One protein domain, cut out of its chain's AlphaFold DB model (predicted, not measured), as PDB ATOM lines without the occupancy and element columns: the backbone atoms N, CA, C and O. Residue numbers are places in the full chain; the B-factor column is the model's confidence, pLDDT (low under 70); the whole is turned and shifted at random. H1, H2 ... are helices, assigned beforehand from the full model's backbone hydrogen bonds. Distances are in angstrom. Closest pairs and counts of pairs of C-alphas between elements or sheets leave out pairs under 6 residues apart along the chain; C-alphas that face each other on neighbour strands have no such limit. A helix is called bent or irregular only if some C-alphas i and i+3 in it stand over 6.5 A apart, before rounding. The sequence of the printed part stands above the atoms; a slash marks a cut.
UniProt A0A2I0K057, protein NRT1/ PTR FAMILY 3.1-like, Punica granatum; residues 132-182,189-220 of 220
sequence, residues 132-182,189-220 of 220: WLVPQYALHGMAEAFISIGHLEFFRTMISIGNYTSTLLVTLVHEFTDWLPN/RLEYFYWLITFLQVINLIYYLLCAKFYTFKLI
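This is residues 132 to 182 and 189 to 220 of the 220 residues of the protein "protein NRT1/ PTR FAMILY 3.1-like" of Punica granatum (UniProt A0A2I0K057). Three long helices, H1, H2 and H3, stand in a loose, open group whose centres make a triangle, with no two of them touching. The printed part runs along H1, folds back along H2 and turns again along H3, and residues 215 to 220 trail off as a tail beyond H3. The 83 printed residues hold three named helices in the order H1, H2, H3 and no named strand, in the class all helix. The whole is loose, with a radius of gyration of the C-alphas of 16.2 A, and elongated, spanning 59 by 31 by 21 A.

H1, residues 132 to 150, and H2, residues 155 to 176, meet only through their link, and they are near each other, with 6 pairs of C-alphas within 10 A. H3, residues 191 to 214, is near H1, also with 6 such pairs. H2 and H3 are only just apart, their closest C-alphas being 8.4 A from each other. In H3 each O i to N i+4 pair is within hydrogen-bond range, against 14 of 15 in H1 and 17 of 18 in H2. Residues 132 to 138 of H1, 160 to 168 of H2, and 209 to 220, of which 209 to 214 belong to H3, stand free.

H1 begins with C-alpha 132 at (15.955, -57.123, -46.775) and is 29.3 A long from first to last C-alpha. It is irregular, but only just: C-alphas 132 and 135 are 6.6 A apart. H2 is 30.8 A long, and its C-alpha 155 is at (-2.477, -56.146, -20.980). H3, the longest helix with 24 residues, measures 34.8 A and ends with C-alpha 214 at (13.213, -43.410, -15.537).

The C-alphas of Asn 182 and Ile 220, the two farthest apart, are 59.4 A from each other. The link from H1 to H2 is tight, with 4 residues. The link across the cut joins H2 to H3; residues 183 to 188 are not printed, and C-alphas 182 and 189 are 13.5 A apart. Mean pLDDT of the printed part is 71.4, and 29 residues are under 70, among them 150 to 158, 176 to 182 and 215 to 220.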
ATOM      1  N   TRP A 132      17.048 -58.102 -46.855       69.31
ATOM      2  CA  TRP A 132      15.955 -57.123 -46.775       69.31
ATOM      3  C   TRP A 132      14.758 -57.554 -45.914       69.31
ATOM      4  O   TRP A 132      13.983 -56.695 -45.506       69.31
ATOM      5  N   LEU A 133      14.608 -58.843 -45.581       66.31
ATOM      6  CA  LEU A 133      13.590 -59.298 -44.622       66.31
ATOM      7  C   LEU A 133      14.067 -59.199 -43.163       66.31
ATOM      8  O   LEU A 133      13.262 -59.297 -42.237       66.31
ATOM      9  N   VAL A 134      15.362 -58.988 -42.933       76.69
ATOM     10  CA  VAL A 134      15.931 -58.917 -41.580       76.69
ATOM     11  C   VAL A 134      15.329 -57.772 -40.750       76.69
ATOM     12  O   VAL A 134      14.953 -58.030 -39.607       76.69
ATOM     13  N   PRO A 135      15.151 -56.544 -41.281       73.88
ATOM     14  CA  PRO A 135      14.621 -55.436 -40.491       73.88
ATOM     15  C   PRO A 135      13.185 -55.681 -40.013       73.88
ATOM     16  O   PRO A 135      12.882 -55.466 -38.842       73.88
ATOM     17  N   GLN A 136      12.311 -56.187 -40.892       74.19
ATOM     18  CA  GLN A 136      10.909 -56.453 -40.548       74.19
ATOM     19  C   GLN A 136      10.769 -57.568 -39.500       74.19
ATOM     20  O   GLN A 136       9.975 -57.436 -38.570       74.19
ATOM     21  N   TYR A 137      11.567 -58.638 -39.595       75.06
ATOM     22  CA  TYR A 137      11.489 -59.752 -38.647       75.06
ATOM     23  C   TYR A 137      12.124 -59.424 -37.301       75.06
ATOM     24  O   TYR A 137      11.623 -59.871 -36.272       75.06
ATOM     25  N   ALA A 138      13.183 -58.612 -37.286       76.31
ATOM     26  CA  ALA A 138      13.762 -58.124 -36.041       76.31
ATOM     27  C   ALA A 138      12.761 -57.245 -35.273       76.31
ATOM     28  O   ALA A 138      12.571 -57.437 -34.074       76.31
ATOM     29  N   LEU A 139      12.072 -56.327 -35.965       71.25
ATOM     30  CA  LEU A 139      11.036 -55.481 -35.363       71.25
ATOM     31  C   LEU A 139       9.848 -56.302 -34.846       71.25
ATOM     32  O   LEU A 139       9.396 -56.077 -33.725       71.25
ATOM     33  N   HIS A 140       9.384 -57.284 -35.622       77.94
ATOM     34  CA  HIS A 140       8.310 -58.183 -35.201       77.94
ATOM     35  C   HIS A 140       8.700 -59.009 -33.961       77.94
ATOM     36  O   HIS A 140       7.936 -59.079 -33.003       77.94
ATOM     37  N   GLY A 141       9.925 -59.545 -33.919       74.94
ATOM     38  CA  GLY A 141      10.436 -60.266 -32.748       74.94
ATOM     39  C   GLY A 141      10.565 -59.386 -31.498       74.94
ATOM     40  O   GLY A 141      10.299 -59.849 -30.389       74.94
ATOM     41  N   MET A 142      10.917 -58.105 -31.658       75.12
ATOM     42  CA  MET A 142      10.913 -57.154 -30.541       75.12
ATOM     43  C   MET A 142       9.494 -56.868 -30.036       75.12
ATOM     44  O   MET A 142       9.292 -56.815 -28.824       75.12
ATOM     45  N   ALA A 143       8.508 -56.726 -30.928       75.12
ATOM     46  CA  ALA A 143       7.110 -56.531 -30.539       75.12
ATOM     47  C   ALA A 143       6.585 -57.709 -29.699       75.12
ATOM     48  O   ALA A 143       6.021 -57.492 -28.627       75.12
ATOM     49  N   GLU A 144       6.863 -58.942 -30.123       75.19
ATOM     50  CA  GLU A 144       6.516 -60.160 -29.377       75.19
ATOM     51  C   GLU A 144       7.191 -60.216 -27.996       75.19
ATOM     52  O   GLU A 144       6.554 -60.549 -26.994       75.19
ATOM     53  N   ALA A 145       8.465 -59.818 -27.902       75.00
ATOM     54  CA  ALA A 145       9.165 -59.749 -26.621       75.00
ATOM     55  C   ALA A 145       8.512 -58.735 -25.663       75.00
ATOM     56  O   ALA A 145       8.340 -59.028 -24.479       75.00
ATOM     57  N   PHE A 146       8.087 -57.569 -26.163       70.50
ATOM     58  CA  PHE A 146       7.385 -56.570 -25.350       70.50
ATOM     59  C   PHE A 146       5.990 -57.026 -24.913       70.50
ATOM     60  O   PHE A 146       5.614 -56.803 -23.759       70.50
ATOM     61  N   ILE A 147       5.252 -57.712 -25.791       74.12
ATOM     62  CA  ILE A 147       3.968 -58.343 -25.452       74.12
ATOM     63  C   ILE A 147       4.170 -59.385 -24.345       74.12
ATOM     64  O   ILE A 147       3.415 -59.411 -23.372       74.12
ATOM     65  N   SER A 148       5.231 -60.190 -24.431       69.25
ATOM     66  CA  SER A 148       5.550 -61.183 -23.404       69.25
ATOM     67  C   SER A 148       5.886 -60.553 -22.047       69.25
ATOM     68  O   SER A 148       5.542 -61.132 -21.018       69.25
ATOM     69  N   ILE A 149       6.557 -59.396 -22.019       71.38
ATOM     70  CA  ILE A 149       6.989 -58.748 -20.768       71.38
ATOM     71  C   ILE A 149       5.822 -58.045 -20.065       71.38
ATOM     72  O   ILE A 149       5.677 -58.174 -18.851       71.38
ATOM     73  N   GLY A 150       4.960 -57.327 -20.789       65.56
ATOM     74  CA  GLY A 150       3.830 -56.638 -20.148       65.56
ATOM     75  C   GLY A 150       2.666 -57.565 -19.757       65.56
ATOM     76  O   GLY A 150       1.679 -57.099 -19.185       65.56
ATOM     77  N   HIS A 151       2.737 -58.868 -20.086       61.28
ATOM     78  CA  HIS A 151       1.690 -59.862 -19.781       61.28
ATOM     79  C   HIS A 151       1.555 -60.130 -18.277       61.28
ATOM     80  O   HIS A 151       0.533 -60.660 -17.843       61.28
ATOM     81  N   LEU A 152       2.528 -59.680 -17.480       57.59
ATOM     82  CA  LEU A 152       2.401 -59.572 -16.032       57.59
ATOM     83  C   LEU A 152       1.435 -58.433 -15.647       57.59
ATOM     84  O   LEU A 152       1.849 -57.336 -15.318       57.59
ATOM     85  N   GLU A 153       0.136 -58.717 -15.604       56.75
ATOM     86  CA  GLU A 153      -0.889 -57.944 -14.868       56.75
ATOM     87  C   GLU A 153      -1.583 -56.744 -15.571       56.75
ATOM     88  O   GLU A 153      -2.586 -56.269 -15.039       56.75
ATOM     89  N   PHE A 154      -1.178 -56.264 -16.764       56.81
ATOM     90  CA  PHE A 154      -1.753 -55.013 -17.343       56.81
ATOM     91  C   PHE A 154      -2.392 -55.081 -18.758       56.81
ATOM     92  O   PHE A 154      -3.014 -54.111 -19.194       56.81
ATOM     93  N   PHE A 155      -2.301 -56.188 -19.508       57.66
ATOM     94  CA  PHE A 155      -2.477 -56.146 -20.980       57.66
ATOM     95  C   PHE A 155      -3.898 -56.122 -21.563       57.66
ATOM     96  O   PHE A 155      -4.051 -55.866 -22.761       57.66
ATOM     97  N   ARG A 156      -4.955 -56.360 -20.778       59.00
ATOM     98  CA  ARG A 156      -6.322 -56.430 -21.340       59.00
ATOM     99  C   ARG A 156      -6.753 -55.131 -22.032       59.00
ATOM    100  O   ARG A 156      -7.466 -55.178 -23.029       59.00
ATOM    101  N   THR A 157      -6.312 -53.984 -21.523       63.91
ATOM    102  CA  THR A 157      -6.641 -52.666 -22.081       63.91
ATOM    103  C   THR A 157      -5.726 -52.286 -23.244       63.91
ATOM    104  O   THR A 157      -6.207 -51.732 -24.229       63.91
ATOM    105  N   MET A 158      -4.439 -52.645 -23.198       68.12
ATOM    106  CA  MET A 158      -3.474 -52.324 -24.259       68.12
ATOM    107  C   MET A 158      -3.763 -53.051 -25.578       68.12
ATOM    108  O   MET A 158      -3.641 -52.437 -26.635       68.12
ATOM    109  N   ILE A 159      -4.226 -54.307 -25.535       72.12
ATOM    110  CA  ILE A 159      -4.662 -55.033 -26.744       72.12
ATOM    111  C   ILE A 159      -5.829 -54.297 -27.415       72.12
ATOM    112  O   ILE A 159      -5.854 -54.116 -28.632       72.12
ATOM    113  N   SER A 160      -6.786 -53.813 -26.619       73.06
ATOM    114  CA  SER A 160      -7.912 -53.043 -27.145       73.06
ATOM    115  C   SER A 160      -7.457 -51.704 -27.729       73.06
ATOM    116  O   SER A 160      -7.911 -51.334 -28.807       73.06
ATOM    117  N   ILE A 161      -6.547 -50.996 -27.056       75.56
ATOM    118  CA  ILE A 161      -5.995 -49.717 -27.526       75.56
ATOM    119  C   ILE A 161      -5.216 -49.903 -28.834       75.56
ATOM    120  O   ILE A 161      -5.343 -49.071 -29.730       75.56
ATOM    121  N   GLY A 162      -4.471 -51.002 -28.983       73.06
ATOM    122  CA  GLY A 162      -3.776 -51.339 -30.227       73.06
ATOM    123  C   GLY A 162      -4.738 -51.492 -31.406       73.06
ATOM    124  O   GLY A 162      -4.515 -50.904 -32.464       73.06
ATOM    125  N   ASN A 163      -5.865 -52.178 -31.196       78.88
ATOM    126  CA  ASN A 163      -6.903 -52.323 -32.219       78.88
ATOM    127  C   ASN A 163      -7.546 -50.979 -32.594       78.88
ATOM    128  O   ASN A 163      -7.700 -50.685 -33.777       78.88
ATOM    129  N   TYR A 164      -7.861 -50.128 -31.613       81.88
ATOM    130  CA  TYR A 164      -8.397 -48.791 -31.896       81.88
ATOM    131  C   TYR A 164      -7.386 -47.895 -32.620       81.88
ATOM    132  O   TYR A 164      -7.762 -47.164 -33.532       81.88
ATOM    133  N   THR A 165      -6.106 -47.977 -32.252       80.38
ATOM    134  CA  THR A 165      -5.030 -47.186 -32.869       80.38
ATOM    135  C   THR A 165      -4.799 -47.599 -34.319       80.38
ATOM    136  O   THR A 165      -4.602 -46.735 -35.167       80.38
ATOM    137  N   SER A 166      -4.881 -48.900 -34.623       79.69
ATOM    138  CA  SER A 166      -4.785 -49.419 -35.993       79.69
ATOM    139  C   SER A 166      -5.887 -48.842 -36.888       79.69
ATOM    140  O   SER A 166      -5.600 -48.261 -37.935       79.69
ATOM    141  N   THR A 167      -7.142 -48.898 -36.433       82.75
ATOM    142  CA  THR A 167      -8.278 -48.333 -37.176       82.75
ATOM    143  C   THR A 167      -8.162 -46.816 -37.323       82.75
ATOM    144  O   THR A 167      -8.350 -46.293 -38.416       82.75
ATOM    145  N   LEU A 168      -7.798 -46.106 -36.251       83.31
ATOM    146  CA  LEU A 168      -7.643 -44.651 -36.263       83.31
ATOM    147  C   LEU A 168      -6.534 -44.195 -37.216       83.31
ATOM    148  O   LEU A 168      -6.702 -43.202 -37.918       83.31
ATOM    149  N   LEU A 169      -5.420 -44.927 -37.282       79.75
ATOM    150  CA  LEU A 169      -4.332 -44.630 -38.208       79.75
ATOM    151  C   LEU A 169      -4.788 -44.760 -39.664       79.75
ATOM    152  O   LEU A 169      -4.509 -43.874 -40.466       79.75
ATOM    153  N   VAL A 170      -5.529 -45.820 -39.994       78.88
ATOM    154  CA  VAL A 170      -6.086 -46.013 -41.343       78.88
ATOM    155  C   VAL A 170      -7.074 -44.898 -41.693       78.88
ATOM    156  O   VAL A 170      -7.016 -44.353 -42.793       78.88
ATOM    157  N   THR A 171      -7.941 -44.508 -40.756       80.25
ATOM    158  CA  THR A 171      -8.886 -43.403 -40.965       80.25
ATOM    159  C   THR A 171      -8.172 -42.066 -41.174       80.25
ATOM    160  O   THR A 171      -8.499 -41.356 -42.118       80.25
ATOM    161  N   LEU A 172      -7.160 -41.744 -40.360       78.88
ATOM    162  CA  LEU A 172      -6.380 -40.511 -40.512       78.88
ATOM    163  C   LEU A 172      -5.618 -40.465 -41.833       78.88
ATOM    164  O   LEU A 172      -5.542 -39.408 -42.447       78.88
ATOM    165  N   VAL A 173      -5.061 -41.591 -42.284       75.62
ATOM    166  CA  VAL A 173      -4.391 -41.662 -43.590       75.62
ATOM    167  C   VAL A 173      -5.385 -41.378 -44.716       75.62
ATOM    168  O   VAL A 173      -5.072 -40.587 -45.602       75.62
ATOM    169  N   HIS A 174      -6.591 -41.950 -44.656       70.62
ATOM    170  CA  HIS A 174      -7.639 -41.669 -45.640       70.62
ATOM    171  C   HIS A 174      -8.119 -40.212 -45.624       70.62
ATOM    172  O   HIS A 174      -8.462 -39.688 -46.677       70.62
ATOM    173  N   GLU A 175      -8.151 -39.565 -44.459       70.69
ATOM    174  CA  GLU A 175      -8.633 -38.186 -44.319       70.69
ATOM    175  C   GLU A 175      -7.567 -37.141 -44.678       70.69
ATOM    176  O   GLU A 175      -7.859 -36.156 -45.352       70.69
ATOM    177  N   PHE A 176      -6.318 -37.338 -44.247       66.38
ATOM    178  CA  PHE A 176      -5.239 -36.368 -44.464       66.38
ATOM    179  C   PHE A 176      -4.552 -36.509 -45.815       66.38
ATOM    180  O   PHE A 176      -3.910 -35.563 -46.279       66.38
ATOM    181  N   THR A 177      -4.629 -37.684 -46.434       59.22
ATOM    182  CA  THR A 177      -3.957 -37.933 -47.701       59.22
ATOM    183  C   THR A 177      -4.956 -38.484 -48.708       59.22
ATOM    184  O   THR A 177      -5.314 -39.657 -48.660       59.22
ATOM    185  N   ASP A 178      -5.363 -37.635 -49.661       58.50
ATOM    186  CA  ASP A 178      -6.047 -37.984 -50.924       58.50
ATOM    187  C   ASP A 178      -5.119 -38.834 -51.825       58.50
ATOM    188  O   ASP A 178      -4.795 -38.518 -52.969       58.50
ATOM    189  N   TRP A 179      -4.572 -39.898 -51.255       58.84
ATOM    190  CA  TRP A 179      -3.461 -40.670 -51.789       58.84
ATOM    191  C   TRP A 179      -3.895 -42.098 -52.155       58.84
ATOM    192  O   TRP A 179      -3.191 -42.775 -52.895       58.84
ATOM    193  N   LEU A 180      -5.112 -42.518 -51.804       55.53
ATOM    194  CA  LEU A 180      -5.740 -43.717 -52.376       55.53
ATOM    195  C   LEU A 180      -6.838 -43.336 -53.392       55.53
ATOM    196  O   LEU A 180      -8.028 -43.397 -53.076       55.53
ATOM    197  N   PRO A 181      -6.494 -42.904 -54.622       55.03
ATOM    198  CA  PRO A 181      -7.464 -42.876 -55.703       55.03
ATOM    199  C   PRO A 181      -7.772 -44.323 -56.107       55.03
ATOM    200  O   PRO A 181      -6.891 -45.024 -56.600       55.03
ATOM    201  N   ASN A 182      -9.035 -44.739 -55.951       56.94
ATOM    202  CA  ASN A 182      -9.566 -46.093 -56.208       56.94
ATOM    203  C   ASN A 182      -9.238 -46.702 -57.596       56.94
ATOM    204  O   ASN A 182      -9.542 -47.867 -57.842       56.94
ATOM    205  N   ARG A 189       2.040 -43.869 -53.900       61.56
ATOM    206  CA  ARG A 189       3.321 -43.666 -53.208       61.56
ATOM    207  C   ARG A 189       3.459 -44.495 -51.918       61.56
ATOM    208  O   ARG A 189       3.848 -43.939 -50.900       61.56
ATOM    209  N   LEU A 190       3.171 -45.798 -51.940       65.69
ATOM    210  CA  LEU A 190       3.183 -46.735 -50.798       65.69
ATOM    211  C   LEU A 190       4.391 -46.566 -49.839       65.69
ATOM    212  O   LEU A 190       4.294 -46.797 -48.636       65.69
ATOM    213  N   GLU A 191       5.515 -46.079 -50.360       66.00
ATOM    214  CA  GLU A 191       6.717 -45.664 -49.633       66.00
ATOM    215  C   GLU A 191       6.463 -44.721 -48.439       66.00
ATOM    216  O   GLU A 191       7.057 -44.930 -47.379       66.00
ATOM    217  N   TYR A 192       5.578 -43.720 -48.542       69.81
ATOM    218  CA  TYR A 192       5.327 -42.805 -47.414       69.81
ATOM    219  C   TYR A 192       4.551 -43.483 -46.271       69.81
ATOM    220  O   TYR A 192       4.649 -43.057 -45.123       69.81
ATOM    221  N   PHE A 193       3.825 -44.568 -46.551       70.62
ATOM    222  CA  PHE A 193       2.964 -45.251 -45.579       70.62
ATOM    223  C   PHE A 193       3.848 -46.157 -44.736       70.62
ATOM    224  O   PHE A 193       3.779 -46.151 -43.508       70.62
ATOM    225  N   TYR A 194       4.793 -46.822 -45.402       73.62
ATOM    226  CA  TYR A 194       5.892 -47.500 -44.734       73.62
ATOM    227  C   TYR A 194       6.742 -46.542 -43.894       73.62
ATOM    228  O   TYR A 194       7.097 -46.889 -42.766       73.62
ATOM    229  N   TRP A 195       7.022 -45.326 -44.375       75.19
ATOM    230  CA  TRP A 195       7.733 -44.314 -43.584       75.19
ATOM    231  C   TRP A 195       6.953 -43.860 -42.343       75.19
ATOM    232  O   TRP A 195       7.539 -43.746 -41.265       75.19
ATOM    233  N   LEU A 196       5.637 -43.664 -42.460       76.62
ATOM    234  CA  LEU A 196       4.757 -43.302 -41.346       76.62
ATOM    235  C   LEU A 196       4.726 -44.395 -40.264       76.62
ATOM    236  O   LEU A 196       4.938 -44.103 -39.086       76.62
ATOM    237  N   ILE A 197       4.529 -45.657 -40.661       75.25
ATOM    238  CA  ILE A 197       4.542 -46.801 -39.734       75.25
ATOM    239  C   ILE A 197       5.913 -46.935 -39.060       75.25
ATOM    240  O   ILE A 197       5.993 -47.159 -37.852       75.25
ATOM    241  N   THR A 198       6.995 -46.738 -39.815       77.12
ATOM    242  CA  THR A 198       8.362 -46.786 -39.279       77.12
ATOM    243  C   THR A 198       8.577 -45.706 -38.219       77.12
ATOM    244  O   THR A 198       9.100 -45.993 -37.142       77.12
ATOM    245  N   PHE A 199       8.131 -44.474 -38.474       81.62
ATOM    246  CA  PHE A 199       8.243 -43.377 -37.515       81.62
ATOM    247  C   PHE A 199       7.425 -43.637 -36.243       81.62
ATOM    248  O   PHE A 199       7.928 -43.446 -35.135       81.62
ATOM    249  N   LEU A 200       6.203 -44.154 -36.387       77.44
ATOM    250  CA  LEU A 200       5.358 -44.534 -35.256       77.44
ATOM    251  C   LEU A 200       6.025 -45.611 -34.383       77.44
ATOM    252  O   LEU A 200       6.006 -45.519 -33.153       77.44
ATOM    253  N   GLN A 201       6.675 -46.593 -35.011       77.44
ATOM    254  CA  GLN A 201       7.401 -47.648 -34.310       77.44
ATOM    255  C   GLN A 201       8.631 -47.112 -33.558       77.44
ATOM    256  O   GLN A 201       8.902 -47.540 -32.434       77.44
ATOM    257  N   VAL A 202       9.351 -46.148 -34.141       81.06
ATOM    258  CA  VAL A 202      10.494 -45.478 -33.499       81.06
ATOM    259  C   VAL A 202      10.048 -44.641 -32.302       81.06
ATOM    260  O   VAL A 202      10.680 -44.710 -31.250       81.06
ATOM    261  N   ILE A 203       8.941 -43.899 -32.409       81.69
ATOM    262  CA  ILE A 203       8.390 -43.141 -31.276       81.69
ATOM    263  C   ILE A 203       8.023 -44.082 -30.124       81.69
ATOM    264  O   ILE A 203       8.357 -43.797 -28.974       81.69
ATOM    265  N   ASN A 204       7.379 -45.215 -30.426       79.19
ATOM    266  CA  ASN A 204       7.027 -46.221 -29.424       79.19
ATOM    267  C   ASN A 204       8.276 -46.751 -28.692       79.19
ATOM    268  O   ASN A 204       8.297 -46.817 -27.461       79.19
ATOM    269  N   LEU A 205       9.356 -47.019 -29.436       77.44
ATOM    270  CA  LEU A 205      10.635 -47.448 -28.870       77.44
ATOM    271  C   LEU A 205      11.278 -46.364 -27.993       77.44
ATOM    272  O   LEU A 205      11.762 -46.662 -26.905       77.44
ATOM    273  N   ILE A 206      11.275 -45.103 -28.433       83.25
ATOM    274  CA  ILE A 206      11.822 -43.983 -27.653       83.25
ATOM    275  C   ILE A 206      11.046 -43.820 -26.347       83.25
ATOM    276  O   ILE A 206      11.661 -43.704 -25.289       83.25
ATOM    277  N   TYR A 207       9.713 -43.864 -26.399       78.94
ATOM    278  CA  TYR A 207       8.873 -43.811 -25.206       78.94
ATOM    279  C   TYR A 207       9.227 -44.937 -24.224       78.94
ATOM    280  O   TYR A 207       9.458 -44.674 -23.044       78.94
ATOM    281  N   TYR A 208       9.373 -46.169 -24.721       73.12
ATOM    282  CA  TYR A 208       9.796 -47.300 -23.898       73.12
ATOM    283  C   TYR A 208      11.172 -47.074 -23.261       73.12
ATOM    284  O   TYR A 208      11.342 -47.288 -22.062       73.12
ATOM    285  N   LEU A 209      12.156 -46.603 -24.031       80.12
ATOM    286  CA  LEU A 209      13.505 -46.335 -23.530       80.12
ATOM    287  C   LEU A 209      13.528 -45.215 -22.485       80.12
ATOM    288  O   LEU A 209      14.301 -45.297 -21.532       80.12
ATOM    289  N   LEU A 210      12.675 -44.198 -22.625       84.81
ATOM    290  CA  LEU A 210      12.500 -43.158 -21.613       84.81
ATOM    291  C   LEU A 210      11.903 -43.746 -20.332       84.81
ATOM    292  O   LEU A 210      12.468 -43.545 -19.260       84.81
ATOM    293  N   CYS A 211      10.829 -44.535 -20.429       77.00
ATOM    294  CA  CYS A 211      10.253 -45.228 -19.277       77.00
ATOM    295  C   CYS A 211      11.271 -46.157 -18.601       77.00
ATOM    296  O   CYS A 211      11.375 -46.146 -17.379       77.00
ATOM    297  N   ALA A 212      12.066 -46.899 -19.376       76.12
ATOM    298  CA  ALA A 212      13.122 -47.772 -18.870       76.12
ATOM    299  C   ALA A 212      14.267 -46.987 -18.209       76.12
ATOM    300  O   ALA A 212      14.814 -47.425 -17.202       76.12
ATOM    301  N   LYS A 213      14.616 -45.808 -18.737       76.12
ATOM    302  CA  LYS A 213      15.611 -44.907 -18.136       76.12
ATOM    303  C   LYS A 213      15.122 -44.269 -16.839       76.12
ATOM    304  O   LYS A 213      15.924 -44.088 -15.929       76.12
ATOM    305  N   PHE A 214      13.837 -43.930 -16.756       76.69
ATOM    306  CA  PHE A 214      13.213 -43.410 -15.537       76.69
ATOM    307  C   PHE A 214      12.862 -44.512 -14.529       76.69
ATOM    308  O   PHE A 214      12.644 -44.215 -13.352       76.69
ATOM    309  N   TYR A 215      12.863 -45.780 -14.950       69.81
ATOM    310  CA  TYR A 215      12.730 -46.912 -14.046       69.81
ATOM    311  C   TYR A 215      14.010 -47.053 -13.223       69.81
ATOM    312  O   TYR A 215      15.043 -47.548 -13.674       69.81
ATOM    313  N   THR A 216      13.944 -46.583 -11.981       60.47
ATOM    314  CA  THR A 216      15.016 -46.794 -11.014       60.47
ATOM    315  C   THR A 216      15.072 -48.285 -10.705       60.47
ATOM    316  O   THR A 216      14.184 -48.818 -10.040       60.47
ATOM    317  N   PHE A 217      16.107 -48.967 -11.200       60.09
ATOM    318  CA  PHE A 217      16.406 -50.336 -10.799       60.09
ATOM    319  C   PHE A 217      16.660 -50.346  -9.296       60.09
ATOM    320  O   PHE A 217      17.707 -49.907  -8.818       60.09
ATOM    321  N   LYS A 218      15.684 -50.839  -8.537       56.44
ATOM    322  CA  LYS A 218      15.914 -51.190  -7.147       56.44
ATOM    323  C   LYS A 218      16.687 -52.505  -7.160       56.44
ATOM    324  O   LYS A 218      16.099 -53.560  -7.366       56.44
ATOM    325  N   LEU A 219      18.010 -52.409  -7.027       54.69
ATOM    326  CA  LEU A 219      18.847 -53.557  -6.686       54.69
ATOM    327  C   LEU A 219      18.328 -54.093  -5.346       54.69
ATOM    328  O   LEU A 219      18.334 -53.369  -4.348       54.69
ATOM    329  N   ILE A 220      17.779 -55.304  -5.386       55.69
ATOM    330  CA  ILE A 220      17.420 -56.103  -4.211       55.69
ATOM    331  C   ILE A 220      18.622 -56.958  -3.838       55.69
ATOM    332  O   ILE A 220      19.243 -57.513  -4.773       55.69
TER     333      ILE A 220